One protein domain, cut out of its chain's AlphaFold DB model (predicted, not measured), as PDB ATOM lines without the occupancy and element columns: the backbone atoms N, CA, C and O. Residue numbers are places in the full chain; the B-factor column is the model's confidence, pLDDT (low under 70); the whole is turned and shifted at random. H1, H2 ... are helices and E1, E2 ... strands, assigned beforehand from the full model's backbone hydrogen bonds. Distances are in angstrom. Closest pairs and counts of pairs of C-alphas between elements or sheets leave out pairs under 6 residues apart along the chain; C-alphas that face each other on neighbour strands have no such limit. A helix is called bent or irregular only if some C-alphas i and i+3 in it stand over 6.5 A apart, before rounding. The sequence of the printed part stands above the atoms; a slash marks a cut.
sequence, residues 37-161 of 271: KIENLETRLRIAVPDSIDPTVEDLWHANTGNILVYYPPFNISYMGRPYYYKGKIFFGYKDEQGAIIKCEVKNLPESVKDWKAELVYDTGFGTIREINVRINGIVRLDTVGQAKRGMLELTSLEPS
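Overview. This is residues 37 to 161 of the 271 residues of an uncharacterized protein of Tannerella sp. oral taxon BU063 isolate Cell 5 (UniProt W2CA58). A small closed barrel of six strands, E1, E2, E5, E6, E9 and E8, has two hairpins reaching beyond its ring: E3 with E4, and the tip of E8 with E9, residues 143 to 150. Short helix H1 is inside the barrel near the last residues of E1, short helix H2 is outside it, and E7 adds a short strand along E8. The printed part has 125 residues, with two named helices and nine named strands in the order E1, H1, E2, E3, E4, E5, E6, H2, E7, E8, E9; the class is mostly strand. The barrel's sheet is mixed, and E3 and E4 make a second, antiparallel sheet. The whole is compact, with a radius of gyration of the C-alphas of 15.0 A and spans of 45 by 38 by 22 A.

Arrangement. E1, residues 37 to 50, bends by 91 degrees at residue 40. H1, residues 55 to 61, is on the barrel and inside it, at a height over the sheet of 9.4 A; it runs slantwise to the strands, at 44 degrees to E1 on the local plane. The closest C-alphas of H1 and E1 are those of Val 57 and Pro 50, 7.3 A apart. E2, residues 69 to 72, is parallel to E1, with N 46 and O 69 2.8 A apart, within hydrogen-bond range. E1, H1 and E2 form a strand-helix-strand unit, two parallel neighbour strands with a helix between, and its crossover is right-handed. E2 runs on into E3, residues 75 to 79, at 50 degrees. E3 forms a hairpin with E4, residues 82 to 86, with N 84 and O 77 2.8 A apart. E4 runs on into E5, residues 89 to 95, at 40 degrees. E5 is antiparallel to E2, with N 70 and O 91 2.8 A apart, and forms a hairpin with E6, residues 101 to 107, with N 92 and O 104 2.8 A apart. H2, residues 111 to 115, is on the barrel and outside it, at a height over the sheet of 8.0 A, and only just over E1, on which 3 of its 5 C-alphas fall. H2 is only just irregular, with C-alphas 111 and 114 6.7 A apart. E7, residues 120 to 123, E8, residues 127 to 145, and E9, residues 148 to 160, form a meander, each strand the antiparallel neighbour of the one before; N 122 and O 129 are 2.8 A apart, and so are N 141 and O 152. E8 bends by 107 degrees at residue 135. E9 is parallel to E6, with N 153 and O 105 2.8 A apart. E8 and E1 are antiparallel and close the ring, with N 45 and O 132 2.8 A apart. In H1 every O i to N i+4 pair is within hydrogen-bond range; in H2 0 of 1 is, and 1 of 2 O i to N i+3 pairs.

Along the chain. E1 begins at C-alpha 37 (161.902, 197.731, 247.501) and is 31.8 A long. H1 measures 10.3 A, E2 10.3 A, E3 12.2 A and E4 12.6 A. E5 is 19.4 A long and E6 18.3 A, while H2 measures 8.4 A and E7 10.3 A. E8 is 33.0 A long and ends at C-alpha 145 (144.596, 210.201, 247.251). E9 is 32.3 A long and ends at C-alpha 160 (158.675, 180.910, 238.321).

Size, cuts and confidence. The two C-alphas farthest apart are those of Gly 81 and Glu 97, at 46.9 A. The printed part has no cut. No link is long: H1 to E2 is short, and the others are tight. The mean pLDDT of the printed part is 75.2; residues 50 to 66, 77 to 82, 98 to 100, 119 to 129 and 145 to 148 are under 70.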
ATOM      1  N   LYS A  37     161.253 198.767 248.300       91.31
ATOM      2  CA  LYS A  37     161.902 197.731 247.501       91.31
ATOM      3  C   LYS A  37     161.428 196.351 247.957       91.31
ATOM      4  O   LYS A  37     161.509 196.020 249.136       91.31
ATOM      5  N   ILE A  38     160.961 195.549 247.009       88.69
ATOM      6  CA  ILE A  38     160.685 194.126 247.189       88.69
ATOM      7  C   ILE A  38     161.829 193.362 246.532       88.69
ATOM      8  O   ILE A  38     162.056 193.507 245.329       88.69
ATOM      9  N   GLU A  39     162.534 192.555 247.320       90.38
ATOM     10  CA  GLU A  39     163.637 191.718 246.849       90.38
ATOM     11  C   GLU A  39     163.366 190.252 247.168       90.38
ATOM     12  O   GLU A  39     163.104 189.897 248.316       90.38
ATOM     13  N   ASN A  40     163.453 189.407 246.141       86.44
ATOM     14  CA  ASN A  40     163.328 187.955 246.202       86.44
ATOM     15  C   ASN A  40     162.107 187.471 246.989       86.44
ATOM     16  O   ASN A  40     162.175 186.457 247.682       86.44
ATOM     17  N   LEU A  41     160.983 188.184 246.886       85.69
ATOM     18  CA  LEU A  41     159.764 187.779 247.566       85.69
ATOM     19  C   LEU A  41     159.202 186.543 246.867       85.69
ATOM     20  O   LEU A  41     158.708 186.617 245.742       85.69
ATOM     21  N   GLU A  42     159.292 185.407 247.548       83.25
ATOM     22  CA  GLU A  42     158.654 184.167 247.129       83.25
ATOM     23  C   GLU A  42     157.166 184.228 247.474       83.25
ATOM     24  O   GLU A  42     156.774 184.464 248.618       83.25
ATOM     25  N   THR A  43     156.333 184.091 246.450       81.25
ATOM     26  CA  THR A  43     154.881 184.200 246.550       81.25
ATOM     27  C   THR A  43     154.212 183.493 245.370       81.25
ATOM     28  O   THR A  43     154.820 182.646 244.720       81.25
ATOM     29  N   ARG A  44     152.951 183.819 245.083       80.69
ATOM     30  CA  ARG A  44     152.169 183.268 243.986       80.69
ATOM     31  C   ARG A  44     151.692 184.324 243.008       80.69
ATOM     32  O   ARG A  44     151.341 185.448 243.374       80.69
ATOM     33  N   LEU A  45     151.633 183.892 241.759       84.75
ATOM     34  CA  LEU A  45     150.921 184.512 240.664       84.75
ATOM     35  C   LEU A  45     149.649 183.710 240.410       84.75
ATOM     36  O   LEU A  45     149.696 182.569 239.956       84.75
ATOM     37  N   ARG A  46     148.510 184.330 240.690       80.00
ATOM     38  CA  ARG A  46     147.186 183.812 240.379       80.00
ATOM     39  C   ARG A  46     146.740 184.360 239.036       80.00
ATOM     40  O   ARG A  46     146.553 185.562 238.895       80.00
ATOM     41  N   ILE A  47     146.527 183.483 238.070       80.25
ATOM     42  CA  ILE A  47     145.895 183.805 236.795       80.25
ATOM     43  C   ILE A  47     144.451 183.332 236.876       80.25
ATOM     44  O   ILE A  47     144.200 182.134 236.970       80.25
ATOM     45  N   ALA A  48     143.507 184.260 236.852       75.06
ATOM     46  CA  ALA A  48     142.089 183.952 236.981       75.06
ATOM     47  C   ALA A  48     141.363 184.324 235.686       75.06
ATOM     48  O   ALA A  48     141.373 185.476 235.257       75.06
ATOM     49  N   VAL A  49     140.776 183.325 235.036       74.31
ATOM     50  CA  VAL A  49     140.083 183.448 233.751       74.31
ATOM     51  C   VAL A  49     138.601 183.231 234.009       74.31
ATOM     52  O   VAL A  49     138.218 182.087 234.225       74.31
ATOM     53  N   PRO A  50     137.777 184.287 234.055       65.38
ATOM     54  CA  PRO A  50     136.366 184.127 234.366       65.38
ATOM     55  C   PRO A  50     135.586 183.629 233.148       65.38
ATOM     56  O   PRO A  50     135.865 184.015 232.014       65.38
ATOM     57  N   ASP A  51     134.547 182.849 233.413       61.56
ATOM     58  CA  ASP A  51     133.559 182.391 232.440       61.56
ATOM     59  C   ASP A  51     132.450 183.446 232.222       61.56
ATOM     60  O   ASP A  51     131.653 183.332 231.289       61.56
ATOM     61  N   SER A  52     132.391 184.505 233.051       61.03
ATOM     62  CA  SER A  52     131.436 185.618 232.916       61.03
ATOM     63  C   SER A  52     131.991 186.984 233.379       61.03
ATOM     64  O   SER A  52     132.973 187.053 234.107       61.03
ATOM     65  N   ILE A  53     131.357 188.094 232.972       58.00
ATOM     66  CA  ILE A  53     131.742 189.478 233.354       58.00
ATOM     67  C   ILE A  53     131.261 189.860 234.765       58.00
ATOM     68  O   ILE A  53     131.486 190.993 235.185       58.00
ATOM     69  N   ASP A  54     130.583 188.971 235.499       55.78
ATOM     70  CA  ASP A  54     129.951 189.352 236.762       55.78
ATOM     71  C   ASP A  54     130.982 189.998 237.722       55.78
ATOM     72  O   ASP A  54     131.961 189.352 238.103       55.78
ATOM     73  N   PRO A  55     130.811 191.283 238.098       47.25
ATOM     74  CA  PRO A  55     131.760 192.004 238.945       47.25
ATOM     75  C   PRO A  55     131.932 191.363 240.327       47.25
ATOM     76  O   PRO A  55     132.971 191.555 240.959       47.25
ATOM     77  N   THR A  56     130.973 190.546 240.773       48.19
ATOM     78  CA  THR A  56     131.121 189.746 241.993       48.19
ATOM     79  C   THR A  56     132.246 188.712 241.878       48.19
ATOM     80  O   THR A  56     132.859 188.382 242.888       48.19
ATOM     81  N   VAL A  57     132.603 188.269 240.666       47.97
ATOM     82  CA  VAL A  57     133.724 187.348 240.406       47.97
ATOM     83  C   VAL A  57     135.074 188.035 240.630       47.97
ATOM     84  O   VAL A  57     135.962 187.445 241.245       47.97
ATOM     85  N   GLU A  58     135.223 189.312 240.248       50.69
ATOM     86  CA  GLU A  58     136.417 190.094 240.616       50.69
ATOM     87  C   GLU A  58     136.520 190.228 242.147       50.69
ATOM     88  O   GLU A  58     137.599 190.044 242.718       50.69
ATOM     89  N   ASP A  59     135.397 190.486 242.826       49.88
ATOM     90  CA  ASP A  59     135.345 190.610 244.284       49.88
ATOM     91  C   ASP A  59     135.644 189.297 245.012       49.88
ATOM     92  O   ASP A  59     136.280 189.342 246.069       49.88
ATOM     93  N   LEU A  60     135.252 188.138 244.465       44.78
ATOM     94  CA  LEU A  60     135.605 186.810 244.987       44.78
ATOM     95  C   LEU A  60     137.125 186.638 245.048       44.78
ATOM     96  O   LEU A  60     137.660 186.180 246.060       44.78
ATOM     97  N   TRP A  61     137.815 187.108 244.015       51.12
ATOM     98  CA  TRP A  61     139.247 186.931 243.790       51.12
ATOM     99  C   TRP A  61     140.130 188.021 244.418       51.12
ATOM    100  O   TRP A  61     141.355 187.893 244.448       51.12
ATOM    101  N   HIS A  62     139.520 189.079 244.963       46.97
ATOM    102  CA  HIS A  62     140.195 190.164 245.680       46.97
ATOM    103  C   HIS A  62     140.477 189.882 247.169       46.97
ATOM    104  O   HIS A  62     141.197 190.663 247.800       46.97
ATOM    105  N   ALA A  63     139.956 188.797 247.755       39.41
ATOM    106  CA  ALA A  63     140.233 188.484 249.158       39.41
ATOM    107  C   ALA A  63     141.684 188.070 249.396       39.41
ATOM    108  O   ALA A  63     142.287 187.347 248.615       39.41
ATOM    109  N   ASN A  64     142.223 188.538 250.523       49.50
ATOM    110  CA  ASN A  64     143.450 188.036 251.139       49.50
ATOM    111  C   ASN A  64     144.668 187.924 250.202       49.50
ATOM    112  O   ASN A  64     145.525 187.061 250.362       49.50
ATOM    113  N   THR A  65     144.782 188.859 249.259       56.78
ATOM    114  CA  THR A  65     145.869 188.941 248.269       56.78
ATOM    115  C   THR A  65     147.173 189.493 248.844       56.78
ATOM    116  O   THR A  65     148.013 190.000 248.106       56.78
ATOM    117  N   GLY A  66     147.355 189.396 250.165       61.66
ATOM    118  CA  GLY A  66     148.548 189.855 250.861       61.66
ATOM    119  C   GLY A  66     149.788 189.185 250.281       61.66
ATOM    120  O   GLY A  66     149.954 187.976 250.385       61.66
ATOM    121  N   ASN A  67     150.643 189.993 249.674       73.00
ATOM    122  CA  ASN A  67     151.826 189.621 248.922       73.00
ATOM    123  C   ASN A  67     151.571 188.730 247.696       73.00
ATOM    124  O   ASN A  67     152.530 188.171 247.186       73.00
ATOM    125  N   ILE A  68     150.343 188.612 247.185       75.81
ATOM    126  CA  ILE A  68     149.998 187.802 246.002       75.81
ATOM    127  C   ILE A  68     149.838 188.704 244.775       75.81
ATOM    128  O   ILE A  68     149.253 189.789 244.853       75.81
ATOM    129  N   LEU A  69     150.331 188.228 243.631       84.88
ATOM    130  CA  LEU A  69     150.118 188.836 242.321       84.88
ATOM    131  C   LEU A  69     148.893 188.195 241.658       84.88
ATOM    132  O   LEU A  69     148.834 186.976 241.534       84.88
ATOM    133  N   VAL A  70     147.919 188.990 241.220       82.62
ATOM    134  CA  VAL A  70     146.693 188.486 240.585       82.62
ATOM    135  C   VAL A  70     146.528 189.102 239.207       82.62
ATOM    136  O   VAL A  70     146.432 190.322 239.068       82.62
ATOM    137  N   TYR A  71     146.471 188.243 238.198       85.25
ATOM    138  CA  TYR A  71     146.346 188.579 236.793       85.25
ATOM    139  C   TYR A  71     145.021 188.060 236.230       85.25
ATOM    140  O   TYR A  71     144.765 186.858 236.201       85.25
ATOM    141  N   TYR A  72     144.201 188.981 235.735       81.75
ATOM    142  CA  TYR A  72     143.046 188.682 234.898       81.75
ATOM    143  C   TYR A  72     143.448 188.938 233.444       81.75
ATOM    144  O   TYR A  72     143.618 190.106 233.063       81.75
ATOM    145  N   PRO A  73     143.649 187.891 232.626       80.94
ATOM    146  CA  PRO A  73     144.006 188.083 231.234       80.94
ATOM    147  C   PRO A  73     142.860 188.754 230.469       80.94
ATOM    148  O   PRO A  73     141.696 188.628 230.852       80.94
ATOM    149  N   PRO A  74     143.160 189.483 229.384       83.06
ATOM    150  CA  PRO A  74     142.131 189.969 228.479       83.06
ATOM    151  C   PRO A  74     141.355 188.802 227.865       83.06
ATOM    152  O   PRO A  74     141.947 187.787 227.492       83.06
ATOM    153  N   PHE A  75     140.044 188.958 227.713       76.12
ATOM    154  CA  PHE A  75     139.194 187.948 227.087       76.12
ATOM    155  C   PHE A  75     137.995 188.588 226.383       76.12
ATOM    156  O   PHE A  75     137.602 189.723 226.666       76.12
ATOM    157  N   ASN A  76     137.407 187.836 225.454       76.69
ATOM    158  CA  ASN A  76     136.160 188.186 224.785       76.69
ATOM    159  C   ASN A  76     135.046 187.294 225.321       76.69
ATOM    160  O   ASN A  76     135.185 186.074 225.256       76.69
ATOM    161  N   ILE A  77     133.931 187.876 225.760       69.62
ATOM    162  CA  ILE A  77     132.694 187.111 225.950       69.62
ATOM    163  C   ILE A  77     131.497 187.808 225.314       69.62
ATOM    164  O   ILE A  77     131.508 189.012 225.054       69.62
ATOM    165  N   SER A  78     130.446 187.032 225.065       62.41
ATOM    166  CA  SER A  78     129.131 187.558 224.712       62.41
ATOM    167  C   SER A  78     128.348 187.824 225.994       62.41
ATOM    168  O   SER A  78     128.069 186.896 226.750       62.41
ATOM    169  N   TYR A  79     127.981 189.080 226.242       60.19
ATOM    170  CA  TYR A  79     127.113 189.457 227.355       60.19
ATOM    171  C   TYR A  79     125.803 190.009 226.808       60.19
ATOM    172  O   TYR A  79     125.799 190.984 226.055       60.19
ATOM    173  N   MET A  80     124.689 189.349 227.142       62.62
ATOM    174  CA  MET A  80     123.353 189.681 226.621       62.62
ATOM    175  C   MET A  80     123.314 189.784 225.080       62.62
ATOM    176  O   MET A  80     122.681 190.675 224.514       62.62
ATOM    177  N   GLY A  81     124.037 188.894 224.389       69.75
ATOM    178  CA  GLY A  81     124.091 188.845 222.924       69.75
ATOM    179  C   GLY A  81     124.969 189.917 222.266       69.75
ATOM    180  O   GLY A  81     124.943 190.044 221.043       69.75
ATOM    181  N   ARG A  82     125.745 190.691 223.038       68.69
ATOM    182  CA  ARG A  82     126.701 191.677 222.513       68.69
ATOM    183  C   ARG A  82     128.141 191.247 222.798       68.69
ATOM    184  O   ARG A  82     128.421 190.816 223.918       68.69
ATOM    185  N   PRO A  83     129.064 191.395 221.831       75.38
ATOM    186  CA  PRO A  83     130.475 191.146 222.078       75.38
ATOM    187  C   PRO A  83     131.008 192.178 223.073       75.38
ATOM    188  O   PRO A  83     130.847 193.386 222.885       75.38
ATOM    189  N   TYR A  84     131.650 191.694 224.129       73.62
ATOM    190  CA  TYR A  84     132.330 192.507 225.123       73.62
ATOM    191  C   TYR A  84     133.795 192.091 225.201       73.62
ATOM    192  O   TYR A  84     134.113 190.914 225.383       73.62
ATOM    193  N   TYR A  85     134.678 193.084 225.098       79.62
ATOM    194  CA  TYR A  85     136.111 192.911 225.288       79.62
ATOM    195  C   TYR A  85     136.507 193.366 226.692       79.62
ATOM    196  O   TYR A  85     136.472 194.561 227.004       79.62
ATOM    197  N   TYR A  86     136.916 192.414 227.529       76.44
ATOM    198  CA  TYR A  86     137.533 192.706 228.813       76.44
ATOM    199  C   TYR A  86     139.019 192.996 228.603       76.44
ATOM    200  O   TYR A  86     139.760 192.167 228.080       76.44
ATOM    201  N   LYS A  87     139.471 194.179 229.030       78.19
ATOM    202  CA  LYS A  87     140.844 194.659 228.785       78.19
ATOM    203  C   LYS A  87     141.929 193.927 229.579       78.19
ATOM    204  O   LYS A  87     143.106 194.165 229.324       78.19
ATOM    205  N   GLY A  88     141.552 193.068 230.520       79.69
ATOM    206  CA  GLY A  88     142.479 192.504 231.489       79.69
ATOM    207  C   GLY A  88     142.818 193.504 232.594       79.69
ATOM    208  O   GLY A  88     142.708 194.721 232.428       79.69
ATOM    209  N   LYS A  89     143.231 192.982 233.745       83.50
ATOM    210  CA  LYS A  89     143.717 193.771 234.880       83.50
ATOM    211  C   LYS A  89     144.769 192.966 235.623       83.50
ATOM    212  O   LYS A  89     144.706 191.741 235.675       83.50
ATOM    213  N   ILE A  90     145.702 193.662 236.251       86.94
ATOM    214  CA  ILE A  90     146.653 193.047 237.166       86.94
ATOM    215  C   ILE A  90     146.794 193.897 238.415       86.94
ATOM    216  O   ILE A  90     146.817 195.128 238.352       86.94
ATOM    217  N   PHE A  91     146.871 193.235 239.560       86.75
ATOM    218  CA  PHE A  91     147.129 193.899 240.822       86.75
ATOM    219  C   PHE A  91     147.974 193.024 241.747       86.75
ATOM    220  O   PHE A  91     147.998 191.801 241.633       86.75
ATOM    221  N   PHE A  92     148.655 193.673 242.680       85.69
ATOM    222  CA  PHE A  92     149.412 193.050 243.755       85.69
ATOM    223  C   PHE A  92     148.861 193.543 245.091       85.69
ATOM    224  O   PHE A  92     148.713 194.750 245.286       85.69
ATOM    225  N   GLY A  93     148.515 192.647 246.011       79.75
ATOM    226  CA  GLY A  93     148.055 193.056 247.338       79.75
ATOM    227  C   GLY A  93     149.237 193.288 248.270       79.75
ATOM    228  O   GLY A  93     149.627 192.389 248.998       79.75
ATOM    229  N   TYR A  94     149.822 194.482 248.299       80.19
ATOM    230  CA  TYR A  94     150.925 194.771 249.219       80.19
ATOM    231  C   TYR A  94     150.436 194.734 250.670       80.19
ATOM    232  O   TYR A  94     149.530 195.484 251.034       80.19
ATOM    233  N   LYS A  95     151.025 193.870 251.502       76.44
ATOM    234  CA  LYS A  95     150.724 193.827 252.935       76.44
ATOM    235  C   LYS A  95     151.691 194.736 253.685       76.44
ATOM    236  O   LYS A  95     152.889 194.467 253.698       76.44
ATOM    237  N   ASP A  96     151.171 195.785 254.312       72.44
ATOM    238  CA  ASP A  96     151.989 196.680 255.127       72.44
ATOM    239  C   ASP A  96     152.374 196.053 256.480       72.44
ATOM    240  O   ASP A  96     151.917 194.969 256.859       72.44
ATOM    241  N   GLU A  97     153.242 196.739 257.221       72.75
ATOM    242  CA  GLU A  97     153.755 196.284 258.519       72.75
ATOM    243  C   GLU A  97     152.650 196.111 259.573       72.75
ATOM    244  O   GLU A  97     152.763 195.289 260.484       72.75
ATOM    245  N   GLN A  98     151.554 196.861 259.443       66.50
ATOM    246  CA  GLN A  98     150.380 196.775 260.311       66.50
ATOM    247  C   GLN A  98     149.442 195.628 259.899       66.50
ATOM    248  O   GLN A  98     148.474 195.322 260.603       66.50
ATOM    249  N   GLY A  99     149.750 194.947 258.794       61.59
ATOM    250  CA  GLY A  99     149.006 193.821 258.256       61.59
ATOM    251  C   GLY A  99     147.814 194.217 257.391       61.59
ATOM    252  O   GLY A  99     147.028 193.333 257.045       61.59
ATOM    253  N   ALA A 100     147.670 195.497 257.040       68.38
ATOM    254  CA  ALA A 100     146.661 195.956 256.096       68.38
ATOM    255  C   ALA A 100     147.093 195.637 254.660       68.38
ATOM    256  O   ALA A 100     148.273 195.699 254.318       68.38
ATOM    257  N   ILE A 101     146.126 195.289 253.811       72.00
ATOM    258  CA  ILE A 101     146.374 194.973 252.402       72.00
ATOM    259  C   ILE A 101     146.047 196.207 251.563       72.00
ATOM    260  O   ILE A 101     144.920 196.702 251.582       72.00
ATOM    261  N   ILE A 102     147.031 196.682 250.806       76.69
ATOM    262  CA  ILE A 102     146.913 197.794 249.868       76.69
ATOM    263  C   ILE A 102     146.957 197.230 248.448       76.69
ATOM    264  O   ILE A 102     147.942 196.624 248.027       76.69
ATOM    265  N   LYS A 103     145.888 197.460 247.682       80.75
ATOM    266  CA  LYS A 103     145.829 197.070 246.270       80.75
ATOM    267  C   LYS A 103     146.781 197.948 245.456       80.75
ATOM    268  O   LYS A 103     146.603 199.166 245.389       80.75
ATOM    269  N   CYS A 104     147.765 197.313 244.833       85.75
ATOM    270  CA  CYS A 104     148.743 197.951 243.970       85.75
ATOM    271  C   CYS A 104     148.462 197.616 242.508       85.75
ATOM    272  O   CYS A 104     148.373 196.442 242.162       85.75
ATOM    273  N   GLU A 105     148.348 198.619 241.640       89.75
ATOM    274  CA  GLU A 105     148.400 198.399 240.191       89.75
ATOM    275  C   GLU A 105     149.795 197.899 239.803       89.75
ATOM    276  O   GLU A 105     150.784 198.367 240.363       89.75
ATOM    277  N   VAL A 106     149.898 196.953 238.870       91.44
ATOM    278  CA  VAL A 106     151.200 196.383 238.492       91.44
ATOM    279  C   VAL A 106     151.630 196.842 237.109       91.44
ATOM    280  O   VAL A 106     150.867 196.756 236.149       91.44
ATOM    281  N   LYS A 107     152.884 197.281 237.009       92.75
ATOM    282  CA  LYS A 107     153.575 197.593 235.754       92.75
ATOM    283  C   LYS A 107     154.643 196.549 235.443       92.75
ATOM    284  O   LYS A 107     155.184 195.924 236.351       92.75
ATOM    285  N   ASN A 108     154.968 196.426 234.155       91.44
ATOM    286  CA  ASN A 108     156.023 195.557 233.621       91.44
ATOM    287  C   ASN A 108     155.798 194.058 233.885       91.44
ATOM    288  O   ASN A 108     156.746 193.318 234.138       91.44
ATOM    289  N   LEU A 109     154.545 193.592 233.819       90.31
ATOM    290  CA  LEU A 109     154.269 192.156 233.805       90.31
ATOM    291  C   LEU A 109     154.867 191.529 232.529       90.31
ATOM    292  O   LEU A 109     154.535 191.996 231.438       90.31
ATOM    293  N   PRO A 110     155.692 190.472 232.625       88.88
ATOM    294  CA  PRO A 110     156.189 189.772 231.446       88.88
ATOM    295  C   PRO A 110     155.050 189.142 230.636       88.88
ATOM    296  O   PRO A 110     154.202 188.440 231.188       88.88
ATOM    297  N   GLU A 111     155.061 189.314 229.314       85.88
ATOM    298  CA  GLU A 111     154.034 188.733 228.432       85.88
ATOM    299  C   GLU A 111     153.995 187.198 228.473       85.88
ATOM    300  O   GLU A 111     152.944 186.601 228.234       85.88
ATOM    301  N   SER A 112     155.120 186.559 228.815       86.88
ATOM    302  CA  SER A 112     155.257 185.100 228.910       86.88
ATOM    303  C   SER A 112     154.410 184.469 230.015       86.88
ATOM    304  O   SER A 112     154.187 183.263 229.988       86.88
ATOM    305  N   VAL A 113     153.933 185.258 230.987       86.38
ATOM    306  CA  VAL A 113     153.145 184.783 232.138       86.38
ATOM    307  C   VAL A 113     151.952 183.922 231.719       86.38
ATOM    308  O   VAL A 113     151.642 182.929 232.375       86.38
ATOM    309  N   LYS A 114     151.290 184.265 230.609       80.38
ATOM    310  CA  LYS A 114     150.119 183.531 230.099       80.38
ATOM    311  C   LYS A 114     150.435 182.069 229.729       80.38
ATOM    312  O   LYS A 114     149.577 181.191 229.878       80.38
ATOM    313  N   ASP A 115     151.677 181.813 229.321       83.62
ATOM    314  CA  ASP A 115     152.156 180.531 228.798       83.62
ATOM    315  C   ASP A 115     152.799 179.652 229.887       83.62
ATOM    316  O   ASP A 115     153.124 178.489 229.652       83.62
ATOM    317  N   TRP A 116     152.982 180.181 231.100       85.44
ATOM    318  CA  TRP A 116     153.650 179.467 232.188       85.44
ATOM    319  C   TRP A 116     152.822 178.304 232.723       85.44
ATOM    320  O   TRP A 116     151.646 178.451 233.044       85.44
ATOM    321  N   LYS A 117     153.440 177.135 232.890       81.19
ATOM    322  CA  LYS A 117     152.760 175.984 233.487       81.19
ATOM    323  C   LYS A 117     152.425 176.282 234.951       81.19
ATOM    324  O   LYS A 117     153.308 176.629 235.721       81.19
ATOM    325  N   ALA A 118     151.156 176.125 235.308       73.81
ATOM    326  CA  ALA A 118     150.696 176.281 236.680       73.81
ATOM    327  C   ALA A 118     150.978 175.013 237.488       73.81
ATOM    328  O   ALA A 118     150.793 173.904 236.974       73.81
ATOM    329  N   GLU A 119     151.398 175.163 238.744       67.88
ATOM    330  CA  GLU A 119     151.455 174.030 239.670       67.88
ATOM    331  C   GLU A 119     150.050 173.589 240.074       67.88
ATOM    332  O   GLU A 119     149.826 172.404 240.334       67.88
ATOM    333  N   LEU A 120     149.107 174.534 240.109       61.81
ATOM    334  CA  LEU A 120     147.740 174.297 240.540       61.81
ATOM    335  C   LEU A 120     146.756 174.883 239.524       61.81
ATOM    336  O   LEU A 120     146.894 176.029 239.094       61.81
ATOM    337  N   VAL A 121     145.773 174.079 239.126       63.16
ATOM    338  CA  VAL A 121     144.700 174.468 238.205       63.16
ATOM    339  C   VAL A 121     143.376 174.083 238.842       63.16
ATOM    340  O   VAL A 121     143.184 172.924 239.210       63.16
ATOM    341  N   TYR A 122     142.479 175.054 238.954       57.78
ATOM    342  CA  TYR A 122     141.182 174.909 239.591       57.78
ATOM    343  C   TYR A 122     140.090 175.334 238.626       57.78
ATOM    344  O   TYR A 122     140.138 176.437 238.075       57.78
ATOM    345  N   ASP A 123     139.090 174.477 238.467       54.41
ATOM    346  CA  ASP A 123     137.834 174.855 237.841       54.41
ATOM    347  C   ASP A 123     136.904 175.409 238.921       54.41
ATOM    348  O   ASP A 123     136.302 174.678 239.714       54.41
ATOM    349  N   THR A 124     136.811 176.734 238.947       49.72
ATOM    350  CA  THR A 124     135.927 177.467 239.848       49.72
ATOM    351  C   THR A 124     134.555 177.713 239.240       49.72
ATOM    352  O   THR A 124     133.782 178.449 239.850       49.72
ATOM    353  N   GLY A 125     134.232 177.102 238.087       50.41
ATOM    354  CA  GLY A 125     132.957 177.045 237.346       50.41
ATOM    355  C   GLY A 125     132.347 178.380 236.946       50.41
ATOM    356  O   GLY A 125     131.518 178.413 236.046       50.41
ATOM    357  N   PHE A 126     132.779 179.463 237.594       49.69
ATOM    358  CA  PHE A 126     132.726 180.850 237.168       49.69
ATOM    359  C   PHE A 126     133.998 181.203 236.397       49.69
ATOM    360  O   PHE A 126     134.208 182.376 236.093       49.69
ATOM    361  N   GLY A 127     134.900 180.247 236.187       57.78
ATOM    362  CA  GLY A 127     136.209 180.477 235.610       57.78
ATOM    363  C   GLY A 127     137.253 179.462 236.036       57.78
ATOM    364  O   GLY A 127     137.093 178.718 237.004       57.78
ATOM    365  N   THR A 128     138.391 179.496 235.359       66.00
ATOM    366  CA  THR A 128     139.576 178.726 235.732       66.00
ATOM    367  C   THR A 128     140.556 179.600 236.505       66.00
ATOM    368  O   THR A 128     140.932 180.679 236.043       66.00
ATOM    369  N   ILE A 129     141.031 179.118 237.652       69.69
ATOM    370  CA  ILE A 129     142.167 179.709 238.361       69.69
ATOM    371  C   ILE A 129     143.398 178.836 238.136       69.69
ATOM    372  O   ILE A 129     143.371 177.625 238.321       69.69
ATOM    373  N   ARG A 130     144.502 179.468 237.759       74.19
ATOM    374  CA  ARG A 130     145.829 178.869 237.655       74.19
ATOM    375  C   ARG A 130     146.741 179.572 238.639       74.19
ATOM    376  O   ARG A 130     146.830 180.796 238.602       74.19
ATOM    377  N   GLU A 131     147.433 178.830 239.486       75.38
ATOM    378  CA  GLU A 131     148.426 179.410 240.386       75.38
ATOM    379  C   GLU A 131     149.829 178.930 240.048       75.38
ATOM    380  O   GLU A 131     150.051 177.748 239.770       75.38
ATOM    381  N   ILE A 132     150.743 179.898 240.038       82.19
ATOM    382  CA  ILE A 132     152.155 179.710 239.749       82.19
ATOM    383  C   ILE A 132     152.958 180.227 240.939       82.19
ATOM    384  O   ILE A 132     152.791 181.386 241.330       82.19
ATOM    385  N   ASN A 133     153.839 179.415 241.509       83.25
ATOM    386  CA  ASN A 133     154.813 179.905 242.478       83.25
ATOM    387  C   ASN A 133     155.840 180.781 241.761       83.25
ATOM    388  O   ASN A 133     156.421 180.392 240.747       83.25
ATOM    389  N   VAL A 134     156.057 181.981 242.283       87.06
ATOM    390  CA  VAL A 134     156.916 182.985 241.667       87.06
ATOM    391  C   VAL A 134     157.837 183.635 242.683       87.06
ATOM    392  O   VAL A 134     157.513 183.773 243.862       87.06
ATOM    393  N   ARG A 135     158.979 184.101 242.196       89.69
ATOM    394  CA  ARG A 135     159.837 185.055 242.883       89.69
ATOM    395  C   ARG A 135     159.647 186.418 242.240       89.69
ATOM    396  O   ARG A 135     159.789 186.550 241.022       89.69
ATOM    397  N   ILE A 136     159.318 187.418 243.051       91.62
ATOM    398  CA  ILE A 136     159.085 188.782 242.577       91.62
ATOM    399  C   ILE A 136     160.160 189.730 243.100       91.62
ATOM    400  O   ILE A 136     160.533 189.694 244.277       91.62
ATOM    401  N   ASN A 137     160.618 190.617 242.223       91.81
ATOM    402  CA  ASN A 137     161.381 191.799 242.591       91.81
ATOM    403  C   ASN A 137     160.698 193.031 242.002       91.81
ATOM    404  O   ASN A 137     160.176 193.002 240.883       91.81
ATOM    405  N   GLY A 138     160.722 194.134 242.736       93.81
ATOM    406  CA  GLY A 138     160.123 195.369 242.258       93.81
ATOM    407  C   GLY A 138     160.160 196.494 243.270       93.81
ATOM    408  O   GLY A 138     160.793 196.402 244.320       93.81
ATOM    409  N   ILE A 139     159.471 197.574 242.928       93.00
ATOM    410  CA  ILE A 139     159.359 198.769 243.759       93.00
ATOM    411  C   ILE A 139     157.878 199.079 243.940       93.00
ATOM    412  O   ILE A 139     157.172 199.351 242.967       93.00
ATOM    413  N   VAL A 140     157.406 199.049 245.185       90.44
ATOM    414  CA  VAL A 140     156.061 199.497 245.553       90.44
ATOM    415  C   VAL A 140     156.107 200.979 245.888       90.44
ATOM    416  O   VAL A 140     156.830 201.401 246.784       90.44
ATOM    417  N   ARG A 141     155.298 201.777 245.203       90.56
ATOM    418  CA  ARG A 141     155.068 203.187 245.523       90.56
ATOM    419  C   ARG A 141     153.650 203.345 246.029       90.56
ATOM    420  O   ARG A 141     152.720 202.798 245.434       90.56
ATOM    421  N   LEU A 142     153.497 204.041 247.146       86.88
ATOM    422  CA  LEU A 142     152.210 204.238 247.794       86.88
ATOM    423  C   LEU A 142     151.820 205.703 247.664       86.88
ATOM    424  O   LEU A 142     152.480 206.574 248.217       86.88
ATOM    425  N   ASP A 143     150.712 205.954 246.982       79.81
ATOM    426  CA  ASP A 143     150.111 207.275 246.902       79.81
ATOM    427  C   ASP A 143     148.911 207.358 247.839       79.81
ATOM    428  O   ASP A 143     148.108 206.428 247.981       79.81
ATOM    429  N   THR A 144     148.754 208.521 248.462       70.94
ATOM    430  CA  THR A 144     147.563 208.825 249.253       70.94
ATOM    431  C   THR A 144     146.709 209.799 248.454       70.94
ATOM    432  O   THR A 144     147.095 210.949 248.259       70.94
ATOM    433  N   VAL A 145     145.556 209.343 247.963       58.47
ATOM    434  CA  VAL A 145     144.596 210.201 247.251       58.47
ATOM    435  C   VAL A 145     143.368 210.359 248.142       58.47
ATOM    436  O   VAL A 145     142.522 209.468 248.231       58.47
ATOM    437  N   GLY A 146     143.287 211.488 248.850       64.62
ATOM    438  CA  GLY A 146     142.260 211.712 249.870       64.62
ATOM    439  C   GLY A 146     142.456 210.793 251.081       64.62
ATOM    440  O   GLY A 146     143.534 210.769 251.663       64.62
ATOM    441  N   GLN A 147     141.422 210.034 251.465       57.12
ATOM    442  CA  GLN A 147     141.491 209.054 252.566       57.12
ATOM    443  C   GLN A 147     141.882 207.633 252.112       57.12
ATOM    444  O   GLN A 147     142.071 206.754 252.951       57.12
ATOM    445  N   ALA A 148     142.005 207.383 250.804       59.75
ATOM    446  CA  ALA A 148     142.323 206.061 250.269       59.75
ATOM    447  C   ALA A 148     143.818 205.938 249.936       59.75
ATOM    448  O   ALA A 148     144.370 206.757 249.195       59.75
ATOM    449  N   LYS A 149     144.458 204.873 250.435       72.38
ATOM    450  CA  LYS A 149     145.795 204.464 249.985       72.38
ATOM    451  C   LYS A 149     145.670 203.712 248.661       72.38
ATOM    452  O   LYS A 149     144.909 202.748 248.566       72.38
ATOM    453  N   ARG A 150     146.420 204.136 247.650       79.88
ATOM    454  CA  ARG A 150     146.600 203.416 246.386       79.88
ATOM    455  C   ARG A 150     148.060 203.020 246.262       79.88
ATOM    456  O   ARG A 150     148.935 203.764 246.687       79.88
ATOM    457  N   GLY A 151     148.321 201.852 245.693       86.62
ATOM    458  CA  GLY A 151     149.681 201.418 245.422       86.62
ATOM    459  C   GLY A 151     149.946 201.245 243.935       86.62
ATOM    460  O   GLY A 151     149.030 201.038 243.137       86.62
ATOM    461  N   MET A 152     151.219 201.266 243.578       91.00
ATOM    462  CA  MET A 152     151.727 200.832 242.287       91.00
ATOM    463  C   MET A 152     152.966 199.978 242.532       91.00
ATOM    464  O   MET A 152     153.903 200.434 243.178       91.00
ATOM    465  N   LEU A 153     152.976 198.757 242.012       92.50
ATOM    466  CA  LEU A 153     154.147 197.893 241.962       92.50
ATOM    467  C   LEU A 153     154.758 197.986 240.564       92.50
ATOM    468  O   LEU A 153     154.138 197.602 239.574       92.50
ATOM    469  N   GLU A 154     155.988 198.468 240.483       94.69
ATOM    470  CA  GLU A 154     156.801 198.365 239.276       94.69
ATOM    471  C   GLU A 154     157.687 197.126 239.384       94.69
ATOM    472  O   GLU A 154     158.624 197.100 240.187       94.69
ATOM    473  N   LEU A 155     157.366 196.081 238.617       94.12
ATOM    474  CA  LEU A 155     158.167 194.862 238.589       94.12
ATOM    475  C   LEU A 155     159.513 195.134 237.911       94.12
ATOM    476  O   LEU A 155     159.575 195.748 236.843       94.12
ATOM    477  N   THR A 156     160.582 194.638 238.528       93.38
ATOM    478  CA  THR A 156     161.923 194.575 237.930       93.38
ATOM    479  C   THR A 156     162.260 193.160 237.473       93.38
ATOM    480  O   THR A 156     162.980 192.993 236.496       93.38
ATOM    481  N   SER A 157     161.713 192.140 238.139       93.50
ATOM    482  CA  SER A 157     161.701 190.761 237.647       93.50
ATOM    483  C   SER A 157     160.539 189.967 238.238       93.50
ATOM    484  O   SER A 157     160.036 190.258 239.328       93.50
ATOM    485  N   LEU A 158     160.117 188.958 237.483       94.62
ATOM    486  CA  LEU A 158     159.128 187.967 237.870       94.62
ATOM    487  C   LEU A 158     159.557 186.647 237.241       94.62
ATOM    488  O   LEU A 158     159.663 186.559 236.018       94.62
ATOM    489  N   GLU A 159     159.795 185.636 238.064       92.12
ATOM    490  CA  GLU A 159     160.283 184.329 237.615       92.12
ATOM    491  C   GLU A 159     159.497 183.216 238.311       92.12
ATOM    492  O   GLU A 159     159.194 183.363 239.498       92.12
ATOM    493  N   PRO A 160     159.177 182.096 237.638       88.75
ATOM    494  CA  PRO A 160     158.675 180.910 238.321       88.75
ATOM    495  C   PRO A 160     159.712 180.420 239.336       88.75
ATOM    496  O   PRO A 160     160.880 180.247 238.993       88.75
ATOM    497  N   SER A 161     159.305 180.174 240.580       84.38
ATOM    498  CA  SER A 161     160.203 179.654 241.623       84.38
ATOM    499  C   SER A 161     160.245 178.120 241.679       84.38
ATOM    500  O   SER A 161     161.034 177.557 242.436       84.38
TER     501      SER A 161